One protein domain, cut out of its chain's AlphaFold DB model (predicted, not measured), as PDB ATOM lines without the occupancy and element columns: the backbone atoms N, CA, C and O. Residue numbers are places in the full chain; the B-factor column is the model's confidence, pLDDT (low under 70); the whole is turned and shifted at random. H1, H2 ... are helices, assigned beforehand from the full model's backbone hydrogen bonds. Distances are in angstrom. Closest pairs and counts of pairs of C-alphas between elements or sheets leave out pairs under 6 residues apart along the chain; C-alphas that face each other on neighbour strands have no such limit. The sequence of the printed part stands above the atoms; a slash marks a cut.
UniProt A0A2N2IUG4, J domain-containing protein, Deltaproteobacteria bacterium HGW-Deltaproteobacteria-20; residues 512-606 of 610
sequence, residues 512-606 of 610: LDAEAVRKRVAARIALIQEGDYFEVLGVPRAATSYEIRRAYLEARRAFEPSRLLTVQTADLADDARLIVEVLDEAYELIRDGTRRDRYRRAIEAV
ATOM      1  N   LEU A 512     203.482 192.091  98.067       63.25
ATOM      2  CA  LEU A 512     202.096 191.622  98.064       63.25
ATOM      3  C   LEU A 512     201.340 191.975  99.357       63.25
ATOM      4  O   LEU A 512     200.173 192.362  99.273       63.25
ATOM      5  N   ASP A 513     201.981 191.940 100.527       81.94
ATOM      6  CA  ASP A 513     201.374 192.337 101.802       81.94
ATOM      7  C   ASP A 513     201.118 193.845 101.857       81.94
ATOM      8  O   ASP A 513     200.037 194.280 102.264       81.94
ATOM      9  N   ALA A 514     202.055 194.668 101.378       87.56
ATOM     10  CA  ALA A 514     201.860 196.117 101.314       87.56
ATOM     11  C   ALA A 514     200.711 196.494 100.361       87.56
ATOM     12  O   ALA A 514     199.892 197.361 100.674       87.56
ATOM     13  N   GLU A 515     200.601 195.831  99.205       88.50
ATOM     14  CA  GLU A 515     199.481 196.037  98.283       88.50
ATOM     15  C   GLU A 515     198.149 195.540  98.868       88.50
ATOM     16  O   GLU A 515     197.121 196.205  98.711       88.50
ATOM     17  N   ALA A 516     198.153 194.420  99.597       88.69
ATOM     18  CA  ALA A 516     196.977 193.924 100.304       88.69
ATOM     19  C   ALA A 516     196.505 194.906 101.386       88.69
ATOM     20  O   ALA A 516     195.299 195.143 101.514       88.69
ATOM     21  N   VAL A 517     197.430 195.527 102.125       92.44
ATOM     22  CA  VAL A 517     197.119 196.589 103.094       92.44
ATOM     23  C   VAL A 517     196.511 197.802 102.387       92.44
ATOM     24  O   VAL A 517     195.445 198.252 102.804       92.44
ATOM     25  N   ARG A 518     197.091 198.277 101.272       96.25
ATOM     26  CA  ARG A 518     196.519 199.386 100.477       96.25
ATOM     27  C   ARG A 518     195.106 199.076  99.990       96.25
ATOM     28  O   ARG A 518     194.207 199.890 100.170       96.25
ATOM     29  N   LYS A 519     194.879 197.883  99.430       93.31
ATOM     30  CA  LYS A 519     193.550 197.434  98.975       93.31
ATOM     31  C   LYS A 519     192.542 197.389 100.122       93.31
ATOM     32  O   LYS A 519     191.400 197.804  99.945       93.31
ATOM     33  N   ARG A 520     192.959 196.926 101.303       94.81
ATOM     34  CA  ARG A 520     192.108 196.861 102.498       94.81
ATOM     35  C   ARG A 520     191.745 198.247 103.029       94.81
ATOM     36  O   ARG A 520     190.583 198.465 103.363       94.81
ATOM     37  N   VAL A 521     192.708 199.168 103.091       96.94
ATOM     38  CA  VAL A 521     192.479 200.566 103.490       96.94
ATOM     39  C   VAL A 521     191.570 201.262 102.478       96.94
ATOM     40  O   VAL A 521     190.547 201.807 102.877       96.94
ATOM     41  N   ALA A 522     191.845 201.141 101.177       96.56
ATOM     42  CA  ALA A 522     191.011 201.720 100.124       96.56
ATOM     43  C   ALA A 522     189.566 201.190 100.154       96.56
ATOM     44  O   ALA A 522     188.620 201.969 100.077       96.56
ATOM     45  N   ALA A 523     189.378 199.878 100.335       94.69
ATOM     46  CA  ALA A 523     188.049 199.285 100.483       94.69
ATOM     47  C   ALA A 523     187.319 199.808 101.730       94.69
ATOM     48  O   ALA A 523     186.114 200.047 101.686       94.69
ATOM     49  N   ARG A 524     188.040 200.020 102.839       97.19
ATOM     50  CA  ARG A 524     187.454 200.584 104.060       97.19
ATOM     51  C   ARG A 524     187.076 202.055 103.885       97.19
ATOM     52  O   ARG A 524     186.013 202.441 104.351       97.19
ATOM     53  N   ILE A 525     187.889 202.849 103.189       98.12
ATOM     54  CA  ILE A 525     187.565 204.241 102.845       98.12
ATOM     55  C   ILE A 525     186.323 204.309 101.949       98.12
ATOM     56  O   ILE A 525     185.430 205.105 102.225       98.12
ATOM     57  N   ALA A 526     186.216 203.447 100.935       96.19
ATOM     58  CA  ALA A 526     185.019 203.374 100.095       96.19
ATOM     59  C   ALA A 526     183.764 203.040 100.924       96.19
ATOM     60  O   ALA A 526     182.743 203.714 100.809       96.19
ATOM     61  N   LEU A 527     183.870 202.073 101.844       96.00
ATOM     62  CA  LEU A 527     182.781 201.723 102.759       96.00
ATOM     63  C   LEU A 527     182.385 202.884 103.681       96.00
ATOM     64  O   LEU A 527     181.210 203.050 103.970       96.00
ATOM     65  N   ILE A 528     183.341 203.698 104.131       97.94
ATOM     66  CA  ILE A 528     183.073 204.903 104.934       97.94
ATOM     67  C   ILE A 528     182.345 205.979 104.120       97.94
ATOM     68  O   ILE A 528     181.510 206.698 104.659       97.94
ATOM     69  N   GLN A 529     182.663 206.112 102.832       97.00
ATOM     70  CA  GLN A 529     182.050 207.116 101.960       97.00
ATOM     71  C   GLN A 529     180.616 206.754 101.560       97.00
ATOM     72  O   GLN A 529     179.787 207.646 101.370       97.00
ATOM     73  N   GLU A 530     180.334 205.462 101.403       94.56
ATOM     74  CA  GLU A 530     179.071 204.974 100.846       94.56
ATOM     75  C   GLU A 530     178.138 204.357 101.895       94.56
ATOM     76  O   GLU A 530     176.918 204.432 101.735       94.56
ATOM     77  N   GLY A 531     178.696 203.757 102.947       95.56
ATOM     78  CA  GLY A 531     177.976 202.922 103.902       95.56
ATOM     79  C   GLY A 531     177.456 203.651 105.139       95.56
ATOM     80  O   GLY A 531     177.879 204.754 105.489       95.56
ATOM     81  N   ASP A 532     176.518 203.006 105.830       97.12
ATOM     82  CA  ASP A 532     176.015 203.472 107.125       97.12
ATOM     83  C   ASP A 532     176.928 203.050 108.298       97.12
ATOM     84  O   ASP A 532     177.810 202.204 108.158       97.12
ATOM     85  N   TYR A 533     176.729 203.621 109.492       98.19
ATOM     86  CA  TYR A 533     177.597 203.319 110.642       98.19
ATOM     87  C   TYR A 533     177.576 201.846 111.091       98.19
ATOM     88  O   TYR A 533     178.538 201.397 111.719       98.19
ATOM     89  N   PHE A 534     176.528 201.073 110.780       98.06
ATOM     90  CA  PHE A 534     176.523 199.631 111.042       98.06
ATOM     91  C   PHE A 534     177.406 198.896 110.031       98.06
ATOM     92  O   PHE A 534     178.198 198.039 110.423       98.06
ATOM     93  N   GLU A 535     177.325 199.270 108.754       97.38
ATOM     94  CA  GLU A 535     178.176 198.725 107.691       97.38
ATOM     95  C   GLU A 535     179.652 199.061 107.922       97.38
ATOM     96  O   GLU A 535     180.497 198.168 107.842       97.38
ATOM     97  N   VAL A 536     179.969 200.299 108.318       97.62
ATOM     98  CA  VAL A 536     181.338 200.729 108.658       97.62
ATOM     99  C   VAL A 536     181.942 199.867 109.769       97.62
ATOM    100  O   VAL A 536     183.105 199.465 109.666       97.62
ATOM    101  N   LEU A 537     181.153 199.531 110.795       97.50
ATOM    102  CA  LEU A 537     181.563 198.637 111.884       97.50
ATOM    103  C   LEU A 537     181.487 197.146 111.517       97.50
ATOM    104  O   LEU A 537     182.005 196.317 112.259       97.50
ATOM    105  N   GLY A 538     180.890 196.789 110.379       97.12
ATOM    106  CA  GLY A 538     180.743 195.404 109.931       97.12
ATOM    107  C   GLY A 538     179.720 194.600 110.736       97.12
ATOM    108  O   GLY A 538     179.874 193.390 110.886       97.12
ATOM    109  N   VAL A 539     178.691 195.255 111.272       98.00
ATOM    110  CA  VAL A 539     177.646 194.623 112.090       98.00
ATOM    111  C   VAL A 539     176.272 194.747 111.430       98.00
ATOM    112  O   VAL A 539     176.010 195.718 110.722       98.00
ATOM    113  N   PRO A 540     175.346 193.796 111.650       97.19
ATOM    114  CA  PRO A 540     173.978 193.951 111.169       97.19
ATOM    115  C   PRO A 540     173.278 195.122 111.879       97.19
ATOM    116  O   PRO A 540     173.527 195.396 113.051       97.19
ATOM    117  N   ARG A 541     172.304 195.765 111.220       96.94
ATOM    118  CA  ARG A 541     171.510 196.870 111.814       96.94
ATOM    119  C   ARG A 541     170.738 196.474 113.084       96.94
ATOM    120  O   ARG A 541     170.339 197.341 113.870       96.94
ATOM    121  N   ALA A 542     170.519 195.173 113.285       95.88
ATOM    122  CA  ALA A 542     169.893 194.580 114.467       95.88
ATOM    123  C   ALA A 542     170.892 194.196 115.580       95.88
ATOM    124  O   ALA A 542     170.472 193.622 116.581       95.88
ATOM    125  N   ALA A 543     172.186 194.499 115.421       96.75
ATOM    126  CA  ALA A 543     173.221 194.131 116.379       96.75
ATOM    127  C   ALA A 543     172.966 194.699 117.782       96.75
ATOM    128  O   ALA A 543     172.518 195.838 117.974       96.75
ATOM    129  N   THR A 544     173.296 193.882 118.775       96.69
ATOM    130  CA  THR A 544     173.274 194.220 120.195       96.69
ATOM    131  C   THR A 544     174.435 195.150 120.561       96.69
ATOM    132  O   THR A 544     175.443 195.239 119.860       96.69
ATOM    133  N   SER A 545     174.337 195.840 121.703       95.44
ATOM    134  CA  SER A 545     175.421 196.720 122.176       95.44
ATOM    135  C   SER A 545     176.734 195.969 122.432       95.44
ATOM    136  O   SER A 545     177.808 196.547 122.279       95.44
ATOM    137  N   TYR A 546     176.658 194.684 122.791       91.00
ATOM    138  CA  TYR A 546     177.831 193.832 122.965       91.00
ATOM    139  C   TYR A 546     178.538 193.556 121.629       91.00
ATOM    140  O   TYR A 546     179.743 193.774 121.519       91.00
ATOM    141  N   GLU A 547     177.791 193.153 120.598       90.44
ATOM    142  CA  GLU A 547     178.331 192.896 119.254       90.44
ATOM    143  C   GLU A 547     178.951 194.155 118.644       90.44
ATOM    144  O   GLU A 547     180.053 194.098 118.106       90.44
ATOM    145  N   ILE A 548     178.293 195.308 118.812       97.56
ATOM    146  CA  ILE A 548     178.813 196.620 118.407       97.56
ATOM    147  C   ILE A 548     180.154 196.911 119.087       97.56
ATOM    148  O   ILE A 548     181.113 197.297 118.423       97.56
ATOM    149  N   ARG A 549     180.242 196.714 120.409       97.00
ATOM    150  CA  ARG A 549     181.474 196.957 121.171       97.00
ATOM    151  C   ARG A 549     182.604 196.043 120.714       97.00
ATOM    152  O   ARG A 549     183.727 196.508 120.541       97.00
ATOM    153  N   ARG A 550     182.308 194.760 120.511       93.62
ATOM    154  CA  ARG A 550     183.274 193.774 120.023       93.62
ATOM    155  C   ARG A 550     183.795 194.148 118.633       93.62
ATOM    156  O   ARG A 550     185.007 194.217 118.454       93.62
ATOM    157  N   ALA A 551     182.896 194.433 117.693       95.88
ATOM    158  CA  ALA A 551     183.253 194.792 116.322       95.88
ATOM    159  C   ALA A 551     184.070 196.090 116.257       95.88
ATOM    160  O   ALA A 551     185.060 196.165 115.534       95.88
ATOM    161  N   TYR A 552     183.716 197.083 117.076       98.19
ATOM    162  CA  TYR A 552     184.486 198.314 117.223       98.19
ATOM    163  C   TYR A 552     185.923 198.053 117.701       98.19
ATOM    164  O   TYR A 552     186.869 198.538 117.082       98.19
ATOM    165  N   LEU A 553     186.107 197.270 118.770       96.44
ATOM    166  CA  LEU A 553     187.443 196.971 119.301       96.44
ATOM    167  C   LEU A 553     188.304 196.206 118.288       96.44
ATOM    168  O   LEU A 553     189.495 196.492 118.145       96.44
ATOM    169  N   GLU A 554     187.702 195.262 117.567       91.06
ATOM    170  CA  GLU A 554     188.369 194.499 116.516       91.06
ATOM    171  C   GLU A 554     188.787 195.396 115.344       91.06
ATOM    172  O   GLU A 554     189.959 195.406 114.960       91.06
ATOM    173  N   ALA A 555     187.865 196.216 114.830       95.69
ATOM    174  CA  ALA A 555     188.140 197.152 113.744       95.69
ATOM    175  C   ALA A 555     189.209 198.181 114.142       95.69
ATOM    176  O   ALA A 555     190.160 198.408 113.393       95.69
ATOM    177  N   ARG A 556     189.121 198.748 115.350       96.94
ATOM    178  CA  ARG A 556     190.096 199.725 115.850       96.94
ATOM    179  C   ARG A 556     191.493 199.128 115.986       96.94
ATOM    180  O   ARG A 556     192.464 199.772 115.605       96.94
ATOM    181  N   ARG A 557     191.610 197.886 116.468       93.00
ATOM    182  CA  ARG A 557     192.895 197.168 116.540       93.00
ATOM    183  C   ARG A 557     193.471 196.876 115.153       93.00
ATOM    184  O   ARG A 557     194.689 196.905 114.992       93.00
ATOM    185  N   ALA A 558     192.620 196.580 114.172       92.06
ATOM    186  CA  ALA A 558     193.039 196.262 112.808       92.06
ATOM    187  C   ALA A 558     193.550 197.486 112.025       92.06
ATOM    188  O   ALA A 558     194.427 197.328 111.178       92.06
ATOM    189  N   PHE A 559     193.024 198.681 112.310       96.62
ATOM    190  CA  PHE A 559     193.390 199.934 111.633       96.62
ATOM    191  C   PHE A 559     194.231 200.883 112.503       96.62
ATOM    192  O   PHE A 559     194.405 202.049 112.158       96.62
ATOM    193  N   GLU A 560     194.789 200.399 113.618       95.12
ATOM    194  CA  GLU A 560     195.690 201.194 114.451       95.12
ATOM    195  C   GLU A 560     196.951 201.588 113.649       95.12
ATOM    196  O   GLU A 560     197.662 200.696 113.167       95.12
ATOM    197  N   PRO A 561     197.295 202.888 113.535       93.50
ATOM    198  CA  PRO A 561     198.452 203.331 112.761       93.50
ATOM    199  C   PRO A 561     199.763 202.656 113.177       93.50
ATOM    200  O   PRO A 561     200.551 202.287 112.315       93.50
ATOM    201  N   SER A 562     199.975 202.412 114.474       89.69
ATOM    202  CA  SER A 562     201.198 201.766 114.977       89.69
ATOM    203  C   SER A 562     201.359 200.318 114.509       89.69
ATOM    204  O   SER A 562     202.469 199.796 114.503       89.69
ATOM    205  N   ARG A 563     200.255 199.655 114.142       87.38
ATOM    206  CA  ARG A 563     200.239 198.272 113.644       87.38
ATOM    207  C   ARG A 563     200.218 198.198 112.125       87.38
ATOM    208  O   ARG A 563     200.759 197.254 111.562       87.38
ATOM    209  N   LEU A 564     199.548 199.150 111.478       90.62
ATOM    210  CA  LEU A 564     199.313 199.141 110.035       90.62
ATOM    211  C   LEU A 564     200.438 199.830 109.249       90.62
ATOM    212  O   LEU A 564     200.734 199.432 108.118       90.62
ATOM    213  N   LEU A 565     201.059 200.864 109.824       90.94
ATOM    214  CA  LEU A 565     202.064 201.663 109.136       90.94
ATOM    215  C   LEU A 565     203.447 201.036 109.247       90.94
ATOM    216  O   LEU A 565     203.997 200.822 110.325       90.94
ATOM    217  N   THR A 566     204.029 200.808 108.082       88.25
ATOM    218  CA  THR A 566     205.422 200.425 107.891       88.25
ATOM    219  C   THR A 566     206.091 201.483 107.020       88.25
ATOM    220  O   THR A 566     205.446 202.417 106.540       88.25
ATOM    221  N   VAL A 567     207.390 201.334 106.758       90.56
ATOM    222  CA  VAL A 567     208.106 202.240 105.845       90.56
ATOM    223  C   VAL A 567     207.470 202.256 104.442       90.56
ATOM    224  O   VAL A 567     207.476 203.294 103.788       90.56
ATOM    225  N   GLN A 568     206.884 201.140 103.988       88.62
ATOM    226  CA  GLN A 568     206.284 201.018 102.652       88.62
ATOM    227  C   GLN A 568     204.821 201.484 102.570       88.62
ATOM    228  O   GLN A 568     204.337 201.736 101.467       88.62
ATOM    229  N   THR A 569     204.116 201.565 103.702       93.69
ATOM    230  CA  THR A 569     202.700 201.972 103.790       93.69
ATOM    231  C   THR A 569     202.518 203.312 104.500       93.69
ATOM    232  O   THR A 569     201.410 203.657 104.909       93.69
ATOM    233  N   ALA A 570     203.597 204.083 104.664       93.38
ATOM    234  CA  ALA A 570     203.571 205.391 105.314       93.38
ATOM    235  C   ALA A 570     202.643 206.399 104.607       93.38
ATOM    236  O   ALA A 570     202.144 207.322 105.245       93.38
ATOM    237  N   ASP A 571     202.376 206.199 103.312       96.12
ATOM    238  CA  ASP A 571     201.403 206.951 102.517       96.12
ATOM    239  C   ASP A 571     199.957 206.800 103.020       96.12
ATOM    240  O   ASP A 571     199.155 207.709 102.836       96.12
ATOM    241  N   LEU A 572     199.631 205.708 103.722       97.00
ATOM    242  CA  LEU A 572     198.288 205.427 104.247       97.00
ATOM    243  C   LEU A 572     198.014 206.057 105.622       97.00
ATOM    244  O   LEU A 572     196.978 205.779 106.229       97.00
ATOM    245  N   ALA A 573     198.939 206.853 106.166       95.81
ATOM    246  CA  ALA A 573     198.845 207.346 107.540       95.81
ATOM    247  C   ALA A 573     197.593 208.191 107.801       95.81
ATOM    248  O   ALA A 573     196.956 208.034 108.845       95.81
ATOM    249  N   ASP A 574     197.230 209.062 106.861       97.31
ATOM    250  CA  ASP A 574     196.062 209.932 107.009       97.31
ATOM    251  C   ASP A 574     194.753 209.150 106.824       97.31
ATOM    252  O   ASP A 574     193.833 209.312 107.625       97.31
ATOM    253  N   ASP A 575     194.709 208.210 105.875       97.94
ATOM    254  CA  ASP A 575     193.558 207.319 105.680       97.94
ATOM    255  C   ASP A 575     193.313 206.427 106.905       97.94
ATOM    256  O   ASP A 575     192.177 206.270 107.350       97.94
ATOM    257  N   ALA A 576     194.370 205.869 107.504       97.06
ATOM    258  CA  ALA A 576     194.257 205.058 108.715       97.06
ATOM    259  C   ALA A 576     193.706 205.870 109.899       97.06
ATOM    260  O   ALA A 576     192.861 205.376 110.648       97.06
ATOM    261  N   ARG A 577     194.134 207.131 110.055       97.56
ATOM    262  CA  ARG A 577     193.594 208.038 111.084       97.56
ATOM    263  C   ARG A 577     192.127 208.360 110.837       97.56
ATOM    264  O   ARG A 577     191.345 208.272 111.779       97.56
ATOM    265  N   LEU A 578     191.759 208.664 109.591       97.75
ATOM    266  CA  LEU A 578     190.373 208.921 109.209       97.75
ATOM    267  C   LEU A 578     189.484 207.708 109.505       97.75
ATOM    268  O   LEU A 578     188.411 207.858 110.081       97.75
ATOM    269  N   ILE A 579     189.943 206.495 109.178       97.75
ATOM    270  CA  ILE A 579     189.214 205.261 109.500       97.75
ATOM    271  C   ILE A 579     188.981 205.153 111.009       97.75
ATOM    272  O   ILE A 579     187.855 204.896 111.426       97.75
ATOM    273  N   VAL A 580     190.012 205.353 111.833       97.75
ATOM    274  CA  VAL A 580     189.879 205.268 113.297       97.75
ATOM    275  C   VAL A 580     188.925 206.335 113.840       97.75
ATOM    276  O   VAL A 580     188.090 206.010 114.680       97.75
ATOM    277  N   GLU A 581     188.992 207.568 113.337       98.31
ATOM    278  CA  GLU A 581     188.090 208.656 113.733       98.31
ATOM    279  C   GLU A 581     186.625 208.324 113.423       98.31
ATOM    280  O   GLU A 581     185.761 208.445 114.291       98.31
ATOM    281  N   VAL A 582     186.345 207.820 112.218       98.25
ATOM    282  CA  VAL A 582     184.987 207.427 111.816       98.25
ATOM    283  C   VAL A 582     184.503 206.208 112.605       98.25
ATOM    284  O   VAL A 582     183.330 206.137 112.966       98.25
ATOM    285  N   LEU A 583     185.381 205.247 112.912       98.00
ATOM    286  CA  LEU A 583     185.039 204.108 113.774       98.00
ATOM    287  C   LEU A 583     184.667 204.567 115.191       98.00
ATOM    288  O   LEU A 583     183.707 204.044 115.764       98.00
ATOM    289  N   ASP A 584     185.400 205.538 115.742       98.06
ATOM    290  CA  ASP A 584     185.110 206.145 117.043       98.06
ATOM    291  C   ASP A 584     183.763 206.895 117.008       98.06
ATOM    292  O   ASP A 584     182.924 206.683 117.890       98.06
ATOM    293  N   GLU A 585     183.492 207.690 115.967       98.31
ATOM    294  CA  GLU A 585     182.209 208.384 115.778       98.31
ATOM    295  C   GLU A 585     181.034 207.403 115.654       98.31
ATOM    296  O   GLU A 585     180.022 207.538 116.354       98.31
ATOM    297  N   ALA A 586     181.178 206.385 114.801       98.19
ATOM    298  CA  ALA A 586     180.176 205.351 114.584       98.19
ATOM    299  C   ALA A 586     179.810 204.675 115.909       98.19
ATOM    300  O   ALA A 586     178.633 204.611 116.274       98.19
ATOM    301  N   TYR A 587     180.818 204.228 116.666       98.31
ATOM    302  CA  TYR A 587     180.627 203.592 117.966       98.31
ATOM    303  C   TYR A 587     179.941 204.524 118.969       98.31
ATOM    304  O   TYR A 587     178.979 204.114 119.625       98.31
ATOM    305  N   GLU A 588     180.371 205.781 119.069       98.00
ATOM    306  CA  GLU A 588     179.763 206.773 119.961       98.00
ATOM    307  C   GLU A 588     178.284 207.033 119.645       98.00
ATOM    308  O   GLU A 588     177.474 207.215 120.564       98.00
ATOM    309  N   LEU A 589     177.898 206.999 118.366       97.69
ATOM    310  CA  LEU A 589     176.507 207.170 117.969       97.69
ATOM    311  C   LEU A 589     175.657 205.927 118.259       97.69
ATOM    312  O   LEU A 589     174.553 206.066 118.793       97.69
ATOM    313  N   ILE A 590     176.138 204.725 117.916       97.69
ATOM    314  CA  ILE A 590     175.312 203.506 117.952       97.69
ATOM    315  C   ILE A 590     175.420 202.693 119.252       97.69
ATOM    316  O   ILE A 590     174.633 201.763 119.459       97.69
ATOM    317  N   ARG A 591     176.352 203.020 120.159       96.94
ATOM    318  CA  ARG A 591     176.445 202.350 121.472       96.94
ATOM    319  C   ARG A 591     175.229 202.621 122.361       96.94
ATOM    320  O   ARG A 591     174.814 201.739 123.112       96.94
ATOM    321  N   ASP A 592     174.647 203.819 122.265       96.69
ATOM    322  CA  ASP A 592     173.434 204.202 122.993       96.69
ATOM    323  C   ASP A 592     172.193 203.684 122.260       96.69
ATOM    324  O   ASP A 592     171.966 204.014 121.097       96.69
ATOM    325  N   GLY A 593     171.361 202.894 122.945       95.06
ATOM    326  CA  GLY A 593     170.192 202.260 122.326       95.06
ATOM    327  C   GLY A 593     169.198 203.261 121.726       95.06
ATOM    328  O   GLY A 593     168.681 203.038 120.633       95.06
ATOM    329  N   THR A 594     168.993 204.407 122.377       97.06
ATOM    330  CA  THR A 594     168.029 205.422 121.928       97.06
ATOM    331  C   THR A 594     168.546 206.193 120.713       97.06
ATOM    332  O   THR A 594     167.770 206.542 119.817       97.06
ATOM    333  N   ARG A 595     169.846 206.511 120.674       97.25
ATOM    334  CA  ARG A 595     170.507 207.131 119.513       97.25
ATOM    335  C   ARG A 595     170.576 206.156 118.344       97.25
ATOM    336  O   ARG A 595     170.219 206.541 117.234       97.25
ATOM    337  N   ARG A 596     170.916 204.894 118.610       97.81
ATOM    338  CA  ARG A 596     170.927 203.805 117.630       97.81
ATOM    339  C   ARG A 596     169.568 203.617 116.963       97.81
ATOM    340  O   ARG A 596     169.503 203.568 115.741       97.81
ATOM    341  N   ASP A 597     168.483 203.562 117.732       97.06
ATOM    342  CA  ASP A 597     167.135 203.382 117.177       97.06
ATOM    343  C   ASP A 597     166.674 204.595 116.360       97.06
ATOM    344  O   ASP A 597     166.036 204.441 115.318       97.06
ATOM    345  N   ARG A 598     167.028 205.812 116.793       97.12
ATOM    346  CA  ARG A 598     166.784 207.035 116.012       97.12
ATOM    347  C   ARG A 598     167.559 207.032 114.700       97.12
ATOM    348  O   ARG A 598     166.974 207.342 113.666       97.12
ATOM    349  N   TYR A 599     168.834 206.653 114.738       97.31
ATOM    350  CA  TYR A 599     169.669 206.532 113.547       97.31
ATOM    351  C   TYR A 599     169.124 205.462 112.592       97.31
ATOM    352  O   TYR A 599     168.945 205.747 111.412       97.31
ATOM    353  N   ARG A 600     168.727 204.287 113.105       96.62
ATOM    354  CA  ARG A 600     168.101 203.210 112.316       96.62
ATOM    355  C   ARG A 600     166.844 203.688 111.581       96.62
ATOM    356  O   ARG A 600     166.697 203.452 110.389       96.62
ATOM    357  N   ARG A 601     165.964 204.428 112.261       96.56
ATOM    358  CA  ARG A 601     164.771 205.009 111.622       96.56
ATOM    359  C   ARG A 601     165.121 206.064 110.575       96.56
ATOM    360  O   ARG A 601     164.439 206.154 109.561       96.56
ATOM    361  N   ALA A 602     166.157 206.866 110.817       95.56
ATOM    362  CA  ALA A 602     166.592 207.892 109.875       95.56
ATOM    363  C   ALA A 602     167.118 207.278 108.569       95.56
ATOM    364  O   ALA A 602     166.763 207.766 107.501       95.56
ATOM    365  N   ILE A 603     167.892 206.189 108.641       94.38
ATOM    366  CA  ILE A 603     168.405 205.495 107.448       94.38
ATOM    367  C   ILE A 603     167.314 204.705 106.708       94.38
ATOM    368  O   ILE A 603     167.367 204.609 105.489       94.38
ATOM    369  N   GLU A 604     166.302 204.175 107.407       91.38
ATOM    370  CA  GLU A 604     165.156 203.481 106.788       91.38
ATOM    371  C   GLU A 604     164.173 204.442 106.105       91.38
ATOM    372  O   GLU A 604     163.537 204.086 105.115       91.38
ATOM    373  N   ALA A 605     164.039 205.664 106.626       90.75
ATOM    374  CA  ALA A 605     163.173 206.690 106.046       90.75
ATOM    375  C   ALA A 605     163.731 207.280 104.740       90.75
ATOM    376  O   ALA A 605     162.977 207.880 103.971       90.75
ATOM    377  N   VAL A 606     165.033 207.124 104.482       82.00
ATOM    378  CA  VAL A 606     165.652 207.503 103.213       82.00
ATOM    379  C   VAL A 606     165.434 206.350 102.226       82.00
ATOM    380  O   VAL A 606     165.976 205.267 102.439       82.00
TER     381      VAL A 606
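This is residues 512 to 606 of the 610 residues of the protein "J domain-containing protein" of Deltaproteobacteria bacterium HGW-Deltaproteobacteria-20 (UniProt A0A2N2IUG4). Long H5 is a spine on which H1 and H3 pack, with short H2 between them. H6 meets the last end of H5 at a corner, about perpendicular to it; short H4 packs on H5 near its first end, at residues 573 to 577. The 95 printed residues include six named helices, H1 to H6: all helix, compact, radius of gyration of the C-alphas 14.2 A, spans 43 by 26 by 19 A.

H5, residues 570 to 590, measures 31.0 A. H1, 512 to 530, measures 26.8 A from C-alpha 512 at (202.096, 191.622, 98.064). H3 is 545 to 558, 20.0 A; H6 is 593 to 605, 18.3 A, ending at (163.173, 206.690, 106.046). H2 is 533 to 537, H4 561 to 564.

The hub H5 touches the five others. H3 runs opposite ways at a shallow 8 degrees, closest C-alphas Arg 556 and Val 580, 6.1 A. H1 runs the same way at a steep 40 degrees; H1 and H3 are apart. H6 touches H5 only at the corner, about perpendicular at 76 degrees. O i to N i+4 pairs are within hydrogen-bond range throughout H1, H2, H3 and H6, and 15 of 17 in H5; H4 is too short.

No cut, no long link; residue 512 is under pLDDT 70.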